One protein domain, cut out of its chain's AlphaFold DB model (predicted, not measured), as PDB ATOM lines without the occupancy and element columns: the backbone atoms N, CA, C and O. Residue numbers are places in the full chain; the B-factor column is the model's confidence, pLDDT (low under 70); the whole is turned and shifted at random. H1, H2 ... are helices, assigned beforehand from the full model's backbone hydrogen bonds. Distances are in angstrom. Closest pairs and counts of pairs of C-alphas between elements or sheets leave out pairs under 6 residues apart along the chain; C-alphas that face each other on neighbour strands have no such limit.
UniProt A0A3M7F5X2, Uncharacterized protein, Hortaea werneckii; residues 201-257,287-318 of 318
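What this domain is: This is residues 201 to 257 and 287 to 318 of the 318 residues of an uncharacterized protein of Hortaea werneckii (UniProt A0A3M7F5X2). H5 and H6 make a V joined by a tight turn, and H3 crosses between the two arms, about perpendicular to each. H2 packs along H5 and the short H1 packs on H2, while H4 lies away from the other helices at one end of the long axis. The printed part has 89 residues with six named helices, H1 to H6 in order, and no named strand; the class is all helix. It is compact, with a radius of gyration of the C-alphas of 13.2 A and spans of 37 by 28 by 21 A.

How they stand to each other: H1, residues 201 to 205, touches H2, residues 215 to 224; their closest C-alphas, of Gln 205 and Ala 218, are 5.9 A apart. H2 touches the hub, H5, residues 287 to 300, at a shallow tilt of 23 degrees, opposite ways, closest at the C-alphas of Thr 217 and Val 300, 6.0 A. H3, residues 228 to 236, touches residues 289 to 293 of H5 alone, about perpendicular at 88 degrees, closest at the C-alphas of Ala 234 and Gly 289, 4.4 A. H3 also touches H6, residues 302 to 316, about perpendicular at 77 degrees, closest at the C-alphas of Cys 235 and Val 309, 5.2 A. H5 and H6 touch through residues 293 to 297 and 304 to 305 alone, at a steep tilt of 48 degrees, opposite ways, closest at the C-alphas of Arg 297 and Cys 305, 5.3 A. The helix packing is mostly crossed. H4, residues 247 to 257, touches no helix. In each of the six helices every O i to N i+4 pair is within hydrogen-bond range.

Where its parts are: H1 begins at C-alpha 201 (115.322, 114.777, 106.122). From first to last C-alpha H4 measures 15.8 A, H5 20.4 A and H6 20.9 A, and H6 ends at C-alpha 316 (123.148, 125.599, 92.871).

The domain as a whole: The C-alphas farthest apart, of Ser 248 and Leu 299, are 38.2 A apart. Residues 258 to 286 are not printed, and C-alphas 257 and 287 across this cut are 19.7 A apart. Of the links printed whole, none is long. The pLDDT is under 70 at residues 237 to 257, 287 and 315 to 318.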
ATOM      1  N   PHE A 201     114.984 116.036 106.768       81.81
ATOM      2  CA  PHE A 201     115.322 114.777 106.122       81.81
ATOM      3  C   PHE A 201     114.514 114.488 104.838       81.81
ATOM      4  O   PHE A 201     115.097 114.113 103.826       81.81
ATOM      5  N   ASP A 202     113.199 114.719 104.836       82.25
ATOM      6  CA  ASP A 202     112.347 114.555 103.647       82.25
ATOM      7  C   ASP A 202     112.711 115.575 102.558       82.25
ATOM      8  O   ASP A 202     112.648 115.269 101.369       82.25
ATOM      9  N   LEU A 203     113.120 116.787 102.956       84.62
ATOM     10  CA  LEU A 203     113.630 117.806 102.035       84.62
ATOM     11  C   LEU A 203     114.973 117.396 101.430       84.62
ATOM     12  O   LEU A 203     115.151 117.539 100.223       84.62
ATOM     13  N   LEU A 204     115.885 116.835 102.233       86.06
ATOM     14  CA  LEU A 204     117.150 116.290 101.736       86.06
ATOM     15  C   LEU A 204     116.908 115.197 100.688       86.06
ATOM     16  O   LEU A 204     117.621 115.146  99.691       86.06
ATOM     17  N   GLN A 205     115.870 114.372 100.860       88.50
ATOM     18  CA  GLN A 205     115.529 113.337  99.883       88.50
ATOM     19  C   GLN A 205     115.102 113.890  98.513       88.50
ATOM     20  O   GLN A 205     115.194 113.181  97.510       88.50
ATOM     21  N   GLN A 206     114.662 115.150  98.448       85.69
ATOM     22  CA  GLN A 206     114.323 115.830  97.194       85.69
ATOM     23  C   GLN A 206     115.544 116.455  96.505       85.69
ATOM     24  O   GLN A 206     115.416 116.951  95.391       85.69
ATOM     25  N   CYS A 207     116.727 116.434  97.129       84.25
ATOM     26  CA  CYS A 207     117.943 117.021  96.568       84.25
ATOM     27  C   CYS A 207     118.656 116.094  95.564       84.25
ATOM     28  O   CYS A 207     119.835 115.776  95.734       84.25
ATOM     29  N   THR A 208     117.926 115.613  94.556       86.19
ATOM     30  CA  THR A 208     118.405 114.723  93.481       86.19
ATOM     31  C   THR A 208     117.570 114.911  92.203       86.19
ATOM     32  O   THR A 208     116.422 115.348  92.283       86.19
ATOM     33  N   SER A 209     118.097 114.563  91.025       77.19
ATOM     34  CA  SER A 209     117.526 114.906  89.703       77.19
ATOM     35  C   SER A 209     116.224 114.175  89.302       77.19
ATOM     36  O   SER A 209     115.768 114.306  88.167       77.19
ATOM     37  N   ASN A 210     115.551 113.511  90.248       73.25
ATOM     38  CA  ASN A 210     114.385 112.617  90.123       73.25
ATOM     39  C   ASN A 210     114.722 111.173  89.695       73.25
ATOM     40  O   ASN A 210     115.350 110.968  88.656       73.25
ATOM     41  N   PRO A 211     114.212 110.140  90.403       78.06
ATOM     42  CA  PRO A 211     113.280 110.185  91.544       78.06
ATOM     43  C   PRO A 211     113.946 110.645  92.859       78.06
ATOM     44  O   PRO A 211     115.173 110.667  92.911       78.06
ATOM     45  N   PRO A 212     113.173 110.985  93.916       82.94
ATOM     46  CA  PRO A 212     113.722 111.296  95.239       82.94
ATOM     47  C   PRO A 212     114.678 110.201  95.718       82.94
ATOM     48  O   PRO A 212     114.415 109.013  95.506       82.94
ATOM     49  N   MET A 213     115.787 110.594  96.348       86.00
ATOM     50  CA  MET A 213     116.809 109.641  96.774       86.00
ATOM     51  C   MET A 213     116.261 108.757  97.895       86.00
ATOM     52  O   MET A 213     115.412 109.168  98.693       86.00
ATOM     53  N   ASP A 214     116.757 107.525  97.968       87.25
ATOM     54  CA  ASP A 214     116.337 106.599  99.008       87.25
ATOM     55  C   ASP A 214     116.808 107.046 100.407       87.25
ATOM     56  O   ASP A 214     117.654 107.927 100.590       87.25
ATOM     57  N   GLN A 215     116.213 106.444 101.437       87.31
ATOM     58  CA  GLN A 215     116.507 106.789 102.828       87.31
ATOM     59  C   GLN A 215     117.977 106.537 103.188       87.31
ATOM     60  O   GLN A 215     118.569 107.286 103.962       87.31
ATOM     61  N   GLN A 216     118.575 105.499 102.605       87.69
ATOM     62  CA  GLN A 216     119.964 105.126 102.843       87.69
ATOM     63  C   GLN A 216     120.932 106.179 102.295       87.69
ATOM     64  O   GLN A 216     121.886 106.544 102.984       87.69
ATOM     65  N   THR A 217     120.668 106.710 101.103       86.94
ATOM     66  CA  THR A 217     121.459 107.779 100.487       86.94
ATOM     67  C   THR A 217     121.376 109.058 101.304       86.94
ATOM     68  O   THR A 217     122.408 109.663 101.587       86.94
ATOM     69  N   ALA A 218     120.178 109.429 101.763       87.88
ATOM     70  CA  ALA A 218     119.991 110.600 102.612       87.88
ATOM     71  C   ALA A 218     120.746 110.483 103.949       87.88
ATOM     72  O   ALA A 218     121.392 111.448 104.359       87.88
ATOM     73  N   TYR A 219     120.759 109.302 104.586       89.69
ATOM     74  CA  TYR A 219     121.583 109.068 105.782       89.69
ATOM     75  C   TYR A 219     123.083 109.153 105.489       89.69
ATOM     76  O   TYR A 219     123.826 109.801 106.224       89.69
ATOM     77  N   CYS A 220     123.539 108.556 104.384       88.69
ATOM     78  CA  CYS A 220     124.944 108.645 103.990       88.69
ATOM     79  C   CYS A 220     125.363 110.102 103.743       88.69
ATOM     80  O   CYS A 220     126.461 110.498 104.124       88.69
ATOM     81  N   LEU A 221     124.495 110.912 103.134       87.81
ATOM     82  CA  LEU A 221     124.746 112.336 102.926       87.81
ATOM     83  C   LEU A 221     124.800 113.111 104.241       87.81
ATOM     84  O   LEU A 221     125.748 113.871 104.434       87.81
ATOM     85  N   SER A 222     123.845 112.895 105.153       87.38
ATOM     86  CA  SER A 222     123.841 113.572 106.456       87.38
ATOM     87  C   SER A 222     125.037 113.197 107.334       87.38
ATOM     88  O   SER A 222     125.477 114.008 108.143       87.38
ATOM     89  N   ASP A 223     125.579 111.986 107.172       88.69
ATOM     90  CA  ASP A 223     126.752 111.523 107.920       88.69
ATOM     91  C   ASP A 223     128.074 112.027 107.316       88.69
ATOM     92  O   ASP A 223     129.062 112.226 108.030       88.69
ATOM     93  N   LEU A 224     128.126 112.206 105.992       87.44
ATOM     94  CA  LEU A 224     129.336 112.633 105.286       87.44
ATOM     95  C   LEU A 224     129.503 114.155 105.268       87.44
ATOM     96  O   LEU A 224     130.641 114.637 105.310       87.44
ATOM     97  N   PHE A 225     128.406 114.908 105.215       87.44
ATOM     98  CA  PHE A 225     128.412 116.363 105.087       87.44
ATOM     99  C   PHE A 225     127.766 117.010 106.307       87.44
ATOM    100  O   PHE A 225     126.663 116.657 106.708       87.44
ATOM    101  N   VAL A 226     128.464 117.978 106.900       82.31
ATOM    102  CA  VAL A 226     128.015 118.633 108.139       82.31
ATOM    103  C   VAL A 226     126.857 119.594 107.861       82.31
ATOM    104  O   VAL A 226     126.016 119.833 108.728       82.31
ATOM    105  N   ASN A 227     126.816 120.165 106.656       81.62
ATOM    106  CA  ASN A 227     125.769 121.074 106.210       81.62
ATOM    107  C   ASN A 227     125.608 121.046 104.677       81.62
ATOM    108  O   ASN A 227     126.440 120.503 103.949       81.62
ATOM    109  N   MET A 228     124.519 121.652 104.193       81.69
ATOM    110  CA  MET A 228     124.187 121.700 102.761       81.69
ATOM    111  C   MET A 228     125.166 122.549 101.942       81.69
ATOM    112  O   MET A 228     125.335 122.304 100.755       81.69
ATOM    113  N   GLU A 229     125.815 123.533 102.568       78.62
ATOM    114  CA  GLU A 229     126.808 124.391 101.917       78.62
ATOM    115  C   GLU A 229     128.069 123.597 101.554       78.62
ATOM    116  O   GLU A 229     128.564 123.703 100.437       78.62
ATOM    117  N   GLU A 230     128.539 122.733 102.456       83.12
ATOM    118  CA  GLU A 230     129.663 121.828 102.220       83.12
ATOM    119  C   GLU A 230     129.345 120.814 101.113       83.12
ATOM    120  O   GLU A 230     130.184 120.556 100.249       83.12
ATOM    121  N   LEU A 231     128.126 120.262 101.111       85.50
ATOM    122  CA  LEU A 231     127.662 119.362 100.052       85.50
ATOM    123  C   LEU A 231     127.643 120.072  98.693       85.50
ATOM    124  O   LEU A 231     128.202 119.567  97.721       85.50
ATOM    125  N   ALA A 232     127.043 121.259  98.629       82.44
ATOM    126  CA  ALA A 232     126.950 122.014  97.392       82.44
ATOM    127  C   ALA A 232     128.323 122.464  96.876       82.44
ATOM    128  O   ALA A 232     128.586 122.373  95.674       82.44
ATOM    129  N   ALA A 233     129.226 122.884  97.768       80.31
ATOM    130  CA  ALA A 233     130.606 123.211  97.425       80.31
ATOM    131  C   ALA A 233     131.347 121.989  96.866       80.31
ATOM    132  O   ALA A 233     131.991 122.100  95.825       80.31
ATOM    133  N   ALA A 234     131.176 120.810  97.473       83.50
ATOM    134  CA  ALA A 234     131.772 119.575  96.973       83.50
ATOM    135  C   ALA A 234     131.224 119.178  95.587       83.50
ATOM    136  O   ALA A 234     131.984 118.723  94.729       83.50
ATOM    137  N   CYS A 235     129.919 119.355  95.349       82.00
ATOM    138  CA  CYS A 235     129.262 119.011  94.082       82.00
ATOM    139  C   CYS A 235     129.560 120.004  92.943       82.00
ATOM    140  O   CYS A 235     129.637 119.594  91.782       82.00
ATOM    141  N   THR A 236     129.726 121.294  93.256       76.19
ATOM    142  CA  THR A 236     129.891 122.371  92.258       76.19
ATOM    143  C   THR A 236     131.320 122.900  92.133       76.19
ATOM    144  O   THR A 236     131.645 123.551  91.143       76.19
ATOM    145  N   GLY A 237     132.184 122.634  93.117       67.38
ATOM    146  CA  GLY A 237     133.518 123.227  93.234       67.38
ATOM    147  C   GLY A 237     133.513 124.700  93.669       67.38
ATOM    148  O   GLY A 237     134.554 125.352  93.604       67.38
ATOM    149  N   ILE A 238     132.363 125.246  94.085       61.69
ATOM    150  CA  ILE A 238     132.191 126.663  94.431       61.69
ATOM    151  C   ILE A 238     132.132 126.813  95.955       61.69
ATOM    152  O   ILE A 238     131.157 126.425  96.588       61.69
ATOM    153  N   SER A 239     133.156 127.433  96.548       54.78
ATOM    154  CA  SER A 239     133.264 127.607  98.009       54.78
ATOM    155  C   SER A 239     132.413 128.753  98.587       54.78
ATOM    156  O   SER A 239     132.430 128.956  99.799       54.78
ATOM    157  N   SER A 240     131.704 129.536  97.765       52.41
ATOM    158  CA  SER A 240     130.882 130.664  98.232       52.41
ATOM    159  C   SER A 240     129.621 130.847  97.390       52.41
ATOM    160  O   SER A 240     129.714 130.981  96.167       52.41
ATOM    161  N   ALA A 241     128.456 130.916  98.038       51.75
ATOM    162  CA  ALA A 241     127.192 131.228  97.377       51.75
ATOM    163  C   ALA A 241     127.247 132.603  96.669       51.75
ATOM    164  O   ALA A 241     127.942 133.510  97.143       51.75
ATOM    165  N   PRO A 242     126.508 132.803  95.559       54.88
ATOM    166  CA  PRO A 242     126.398 134.112  94.931       54.88
ATOM    167  C   PRO A 242     125.931 135.151  95.964       54.88
ATOM    168  O   PRO A 242     124.987 134.880  96.708       54.88
ATOM    169  N   PRO A 243     126.509 136.365  95.996       54.03
ATOM    170  CA  PRO A 243     126.170 137.392  96.989       54.03
ATOM    171  C   PRO A 243     124.724 137.914  96.875       54.03
ATOM    172  O   PRO A 243     124.313 138.788  97.634       54.03
ATOM    173  N   SER A 244     123.948 137.426  95.901       49.09
ATOM    174  CA  SER A 244     122.593 137.876  95.613       49.09
ATOM    175  C   SER A 244     121.753 136.756  94.998       49.09
ATOM    176  O   SER A 244     122.146 136.142  94.008       49.09
ATOM    177  N   SER A 245     120.539 136.571  95.522       54.94
ATOM    178  CA  SER A 245     119.508 135.682  94.963       54.94
ATOM    179  C   SER A 245     118.826 136.246  93.708       54.94
ATOM    180  O   SER A 245     117.816 135.707  93.264       54.94
ATOM    181  N   SER A 246     119.319 137.360  93.149       57.97
ATOM    182  CA  SER A 246     118.727 137.958  91.950       57.97
ATOM    183  C   SER A 246     119.083 137.155  90.688       57.97
ATOM    184  O   SER A 246     120.248 136.782  90.515       57.97
ATOM    185  N   PRO A 247     118.129 136.938  89.760       58.66
ATOM    186  CA  PRO A 247     118.380 136.213  88.510       58.66
ATOM    187  C   PRO A 247     119.558 136.775  87.697       58.66
ATOM    188  O   PRO A 247     120.298 136.031  87.058       58.66
ATOM    189  N   SER A 248     119.776 138.092  87.754       58.34
ATOM    190  CA  SER A 248     120.873 138.769  87.055       58.34
ATOM    191  C   SER A 248     122.244 138.521  87.692       58.34
ATOM    192  O   SER A 248     123.218 138.325  86.967       58.34
ATOM    193  N   ALA A 249     122.342 138.482  89.027       58.22
ATOM    194  CA  ALA A 249     123.594 138.143  89.708       58.22
ATOM    195  C   ALA A 249     123.978 136.671  89.488       58.22
ATOM    196  O   ALA A 249     125.149 136.360  89.269       58.22
ATOM    197  N   ARG A 250     122.976 135.784  89.458       59.16
ATOM    198  CA  ARG A 250     123.120 134.362  89.111       59.16
ATOM    199  C   ARG A 250     123.628 134.171  87.678       59.16
ATOM    200  O   ARG A 250     124.591 133.442  87.456       59.16
ATOM    201  N   ALA A 251     123.073 134.905  86.712       59.94
ATOM    202  CA  ALA A 251     123.558 134.893  85.328       59.94
ATOM    203  C   ALA A 251     125.007 135.412  85.182       59.94
ATOM    204  O   ALA A 251     125.784 134.863  84.400       59.94
ATOM    205  N   ALA A 252     125.399 136.430  85.956       59.97
ATOM    206  CA  ALA A 252     126.763 136.967  85.942       59.97
ATOM    207  C   ALA A 252     127.800 135.994  86.540       59.97
ATOM    208  O   ALA A 252     128.912 135.870  86.017       59.97
ATOM    209  N   ALA A 253     127.428 135.256  87.593       58.97
ATOM    210  CA  ALA A 253     128.259 134.189  88.149       58.97
ATOM    211  C   ALA A 253     128.509 133.076  87.111       58.97
ATOM    212  O   ALA A 253     129.657 132.685  86.899       58.97
ATOM    213  N   ARG A 254     127.470 132.653  86.370       58.94
ATOM    214  CA  ARG A 254     127.593 131.667  85.273       58.94
ATOM    215  C   ARG A 254     128.580 132.101  84.190       58.94
ATOM    216  O   ARG A 254     129.428 131.317  83.776       58.94
ATOM    217  N   ALA A 255     128.489 133.356  83.747       60.19
ATOM    218  CA  ALA A 255     129.370 133.888  82.708       60.19
ATOM    219  C   ALA A 255     130.844 133.916  83.150       60.19
ATOM    220  O   ALA A 255     131.738 133.664  82.345       60.19
ATOM    221  N   SER A 256     131.094 134.159  84.439       56.09
ATOM    222  CA  SER A 256     132.446 134.174  85.013       56.09
ATOM    223  C   SER A 256     133.072 132.773  85.061       56.09
ATOM    224  O   SER A 256     134.270 132.626  84.837       56.09
ATOM    225  N   ILE A 257     132.256 131.737  85.280       55.03
ATOM    226  CA  ILE A 257     132.688 130.330  85.282       55.03
ATOM    227  C   ILE A 257     132.999 129.857  83.857       55.03
ATOM    228  O   ILE A 257     134.051 129.266  83.625       55.03
ATOM    229  N   ASP A 287     139.990 119.553  98.916       62.09
ATOM    230  CA  ASP A 287     140.360 118.135  98.790       62.09
ATOM    231  C   ASP A 287     139.433 117.231  99.632       62.09
ATOM    232  O   ASP A 287     139.191 116.068  99.301       62.09
ATOM    233  N   GLY A 288     138.836 117.799 100.688       75.62
ATOM    234  CA  GLY A 288     137.910 117.118 101.590       75.62
ATOM    235  C   GLY A 288     136.583 116.745 100.927       75.62
ATOM    236  O   GLY A 288     136.174 115.585 101.014       75.62
ATOM    237  N   GLY A 289     135.939 117.677 100.218       79.38
ATOM    238  CA  GLY A 289     134.674 117.440  99.521       79.38
ATOM    239  C   GLY A 289     134.787 116.352  98.454       79.38
ATOM    240  O   GLY A 289     133.975 115.424  98.409       79.38
ATOM    241  N   ARG A 290     135.873 116.358  97.668       78.69
ATOM    242  CA  ARG A 290     136.133 115.314  96.661       78.69
ATOM    243  C   ARG A 290     136.339 113.928  97.272       78.69
ATOM    244  O   ARG A 290     135.850 112.940  96.718       78.69
ATOM    245  N   MET A 291     137.038 113.825  98.405       82.56
ATOM    246  CA  MET A 291     137.172 112.547  99.114       82.56
ATOM    247  C   MET A 291     135.828 112.059  99.669       82.56
ATOM    248  O   MET A 291     135.524 110.867  99.571       82.56
ATOM    249  N   LYS A 292     134.996 112.966 100.191       86.56
ATOM    250  CA  LYS A 292     133.646 112.648 100.677       86.56
ATOM    251  C   LYS A 292     132.727 112.165  99.555       86.56
ATOM    252  O   LYS A 292     132.056 111.156  99.740       86.56
ATOM    253  N   LEU A 293     132.773 112.777  98.370       86.06
ATOM    254  CA  LEU A 293     132.022 112.309  97.197       86.06
ATOM    255  C   LEU A 293     132.502 110.944  96.685       86.06
ATOM    256  O   LEU A 293     131.689 110.098  96.312       86.06
ATOM    257  N   LYS A 294     133.816 110.676  96.708       84.56
ATOM    258  CA  LYS A 294     134.345 109.332  96.406       84.56
ATOM    259  C   LYS A 294     133.839 108.292  97.408       84.56
ATOM    260  O   LYS A 294     133.489 107.182  97.011       84.56
ATOM    261  N   ARG A 295     133.761 108.654  98.691       86.12
ATOM    262  CA  ARG A 295     133.224 107.786  99.744       86.12
ATOM    263  C   ARG A 295     131.718 107.565  99.595       86.12
ATOM    264  O   ARG A 295     131.287 106.425  99.719       86.12
ATOM    265  N   LEU A 296     130.953 108.608  99.267       86.94
ATOM    266  CA  LEU A 296     129.525 108.509  98.959       86.94
ATOM    267  C   LEU A 296     129.293 107.515  97.818       86.94
ATOM    268  O   LEU A 296     128.554 106.554  97.994       86.94
ATOM    269  N   ARG A 297     130.016 107.666  96.701       87.12
ATOM    270  CA  ARG A 297     129.953 106.755  95.547       87.12
ATOM    271  C   ARG A 297     130.187 105.290  95.920       87.12
ATOM    272  O   ARG A 297     129.503 104.414  95.404       87.12
ATOM    273  N   GLY A 298     131.134 105.027  96.821       84.94
ATOM    274  CA  GLY A 298     131.411 103.677  97.315       84.94
ATOM    275  C   GLY A 298     130.302 103.086  98.196       84.94
ATOM    276  O   GLY A 298     130.225 101.868  98.315       84.94
ATOM    277  N   LEU A 299     129.455 103.924  98.805       87.75
ATOM    278  CA  LEU A 299     128.374 103.511  99.707       87.75
ATOM    279  C   LEU A 299     127.017 103.368  99.004       87.75
ATOM    280  O   LEU A 299     126.280 102.436  99.312       87.75
ATOM    281  N   VAL A 300     126.689 104.283  98.084       86.75
ATOM    282  CA  VAL A 300     125.361 104.367  97.435       86.75
ATOM    283  C   VAL A 300     125.380 103.904  95.970       86.75
ATOM    284  O   VAL A 300     124.345 103.687  95.348       86.75
ATOM    285  N   GLY A 301     126.572 103.702  95.409       85.62
ATOM    286  CA  GLY A 301     126.764 103.342  94.009       85.62
ATOM    287  C   GLY A 301     126.903 104.556  93.089       85.62
ATOM    288  O   GLY A 301     126.602 105.698  93.435       85.62
ATOM    289  N   GLU A 302     127.403 104.296  91.882       84.12
ATOM    290  CA  GLU A 302     127.777 105.340  90.924       84.12
ATOM    291  C   GLU A 302     126.582 106.159  90.435       84.12
ATOM    292  O   GLU A 302     126.634 107.384  90.466       84.12
ATOM    293  N   LYS A 303     125.481 105.492  90.077       83.19
ATOM    294  CA  LYS A 303     124.284 106.146  89.542       83.19
ATOM    295  C   LYS A 303     123.671 107.147  90.529       83.19
ATOM    296  O   LYS A 303     123.507 108.309  90.191       83.19
ATOM    297  N   GLN A 304     123.406 106.717  91.764       82.38
ATOM    298  CA  GLN A 304     122.801 107.582  92.784       82.38
ATOM    299  C   GLN A 304     123.721 108.755  93.157       82.38
ATOM    300  O   GLN A 304     123.253 109.860  93.410       82.38
ATOM    301  N   CYS A 305     125.040 108.538  93.160       84.88
ATOM    302  CA  CYS A 305     126.003 109.609  93.398       84.88
ATOM    303  C   CYS A 305     126.005 110.653  92.269       84.88
ATOM    304  O   CYS A 305     126.182 111.836  92.554       84.88
ATOM    305  N   ILE A 306     125.834 110.228  91.014       84.31
ATOM    306  CA  ILE A 306     125.731 111.131  89.859       84.31
ATOM    307  C   ILE A 306     124.444 111.953  89.952       84.31
ATOM    308  O   ILE A 306     124.527 113.173  89.893       84.31
ATOM    309  N   ASP A 307     123.302 111.317  90.226       84.62
ATOM    310  CA  ASP A 307     122.002 112.000  90.318       84.62
ATOM    311  C   ASP A 307     121.993 113.111  91.395       84.62
ATOM    312  O   ASP A 307     121.390 114.169  91.213       84.62
ATOM    313  N   VAL A 308     122.706 112.906  92.511       85.12
ATOM    314  CA  VAL A 308     122.904 113.941  93.543       85.12
ATOM    315  C   VAL A 308     123.790 115.071  93.019       85.12
ATOM    316  O   VAL A 308     123.448 116.242  93.161       85.12
ATOM    317  N   VAL A 309     124.938 114.750  92.420       85.31
ATOM    318  CA  VAL A 309     125.876 115.768  91.915       85.31
ATOM    319  C   VAL A 309     125.236 116.615  90.816       85.31
ATOM    320  O   VAL A 309     125.426 117.832  90.817       85.31
ATOM    321  N   ASP A 310     124.477 115.999  89.916       82.88
ATOM    322  CA  ASP A 310     123.809 116.682  88.812       82.88
ATOM    323  C   ASP A 310     122.720 117.625  89.325       82.88
ATOM    324  O   ASP A 310     122.712 118.790  88.933       82.88
ATOM    325  N   PHE A 311     121.906 117.199  90.297       84.81
ATOM    326  CA  PHE A 311     120.939 118.078  90.959       84.81
ATOM    327  C   PHE A 311     121.602 119.324  91.541       84.81
ATOM    328  O   PHE A 311     121.149 120.438  91.303       84.81
ATOM    329  N   TRP A 312     122.693 119.158  92.292       82.25
ATOM    330  CA  TRP A 312     123.373 120.300  92.904       82.25
ATOM    331  C   TRP A 312     124.059 121.182  91.869       82.25
ATOM    332  O   TRP A 312     124.091 122.393  92.045       82.25
ATOM    333  N   LYS A 313     124.574 120.628  90.771       77.44
ATOM    334  CA  LYS A 313     125.081 121.450  89.668       77.44
ATOM    335  C   LYS A 313     123.967 122.248  89.005       77.44
ATOM    336  O   LYS A 313     124.178 123.418  88.718       77.44
ATOM    337  N   GLU A 314     122.802 121.657  88.778       72.50
ATOM    338  CA  GLU A 314     121.672 122.357  88.172       72.50
ATOM    339  C   GLU A 314     121.101 123.417  89.122       72.50
ATOM    340  O   GLU A 314     121.075 124.594  88.773       72.50
ATOM    341  N   GLU A 315     120.734 123.046  90.347       69.12
ATOM    342  CA  GLU A 315     120.044 123.922  91.300       69.12
ATOM    343  C   GLU A 315     120.955 124.969  91.952       69.12
ATOM    344  O   GLU A 315     120.539 126.109  92.157       69.12
ATOM    345  N   TRP A 316     122.217 124.641  92.254       63.31
ATOM    346  CA  TRP A 316     123.148 125.599  92.871       63.31
ATOM    347  C   TRP A 316     123.698 126.622  91.869       63.31
ATOM    348  O   TRP A 316     124.188 127.682  92.263       63.31
ATOM    349  N   LEU A 317     123.607 126.329  90.567       51.62
ATOM    350  CA  LEU A 317     123.943 127.264  89.493       51.62
ATOM    351  C   LEU A 317     122.719 128.063  88.996       51.62
ATOM    352  O   LEU A 317     122.869 128.815  88.029       51.62
ATOM    353  N   ILE A 318     121.525 127.946  89.606       42.69
ATOM    354  CA  ILE A 318     120.295 128.717  89.282       42.69
ATOM    355  C   ILE A 318     120.093 129.948  90.155       42.69
ATOM    356  O   ILE A 318     120.310 129.941  91.379       42.69
TER     357      ILE A 318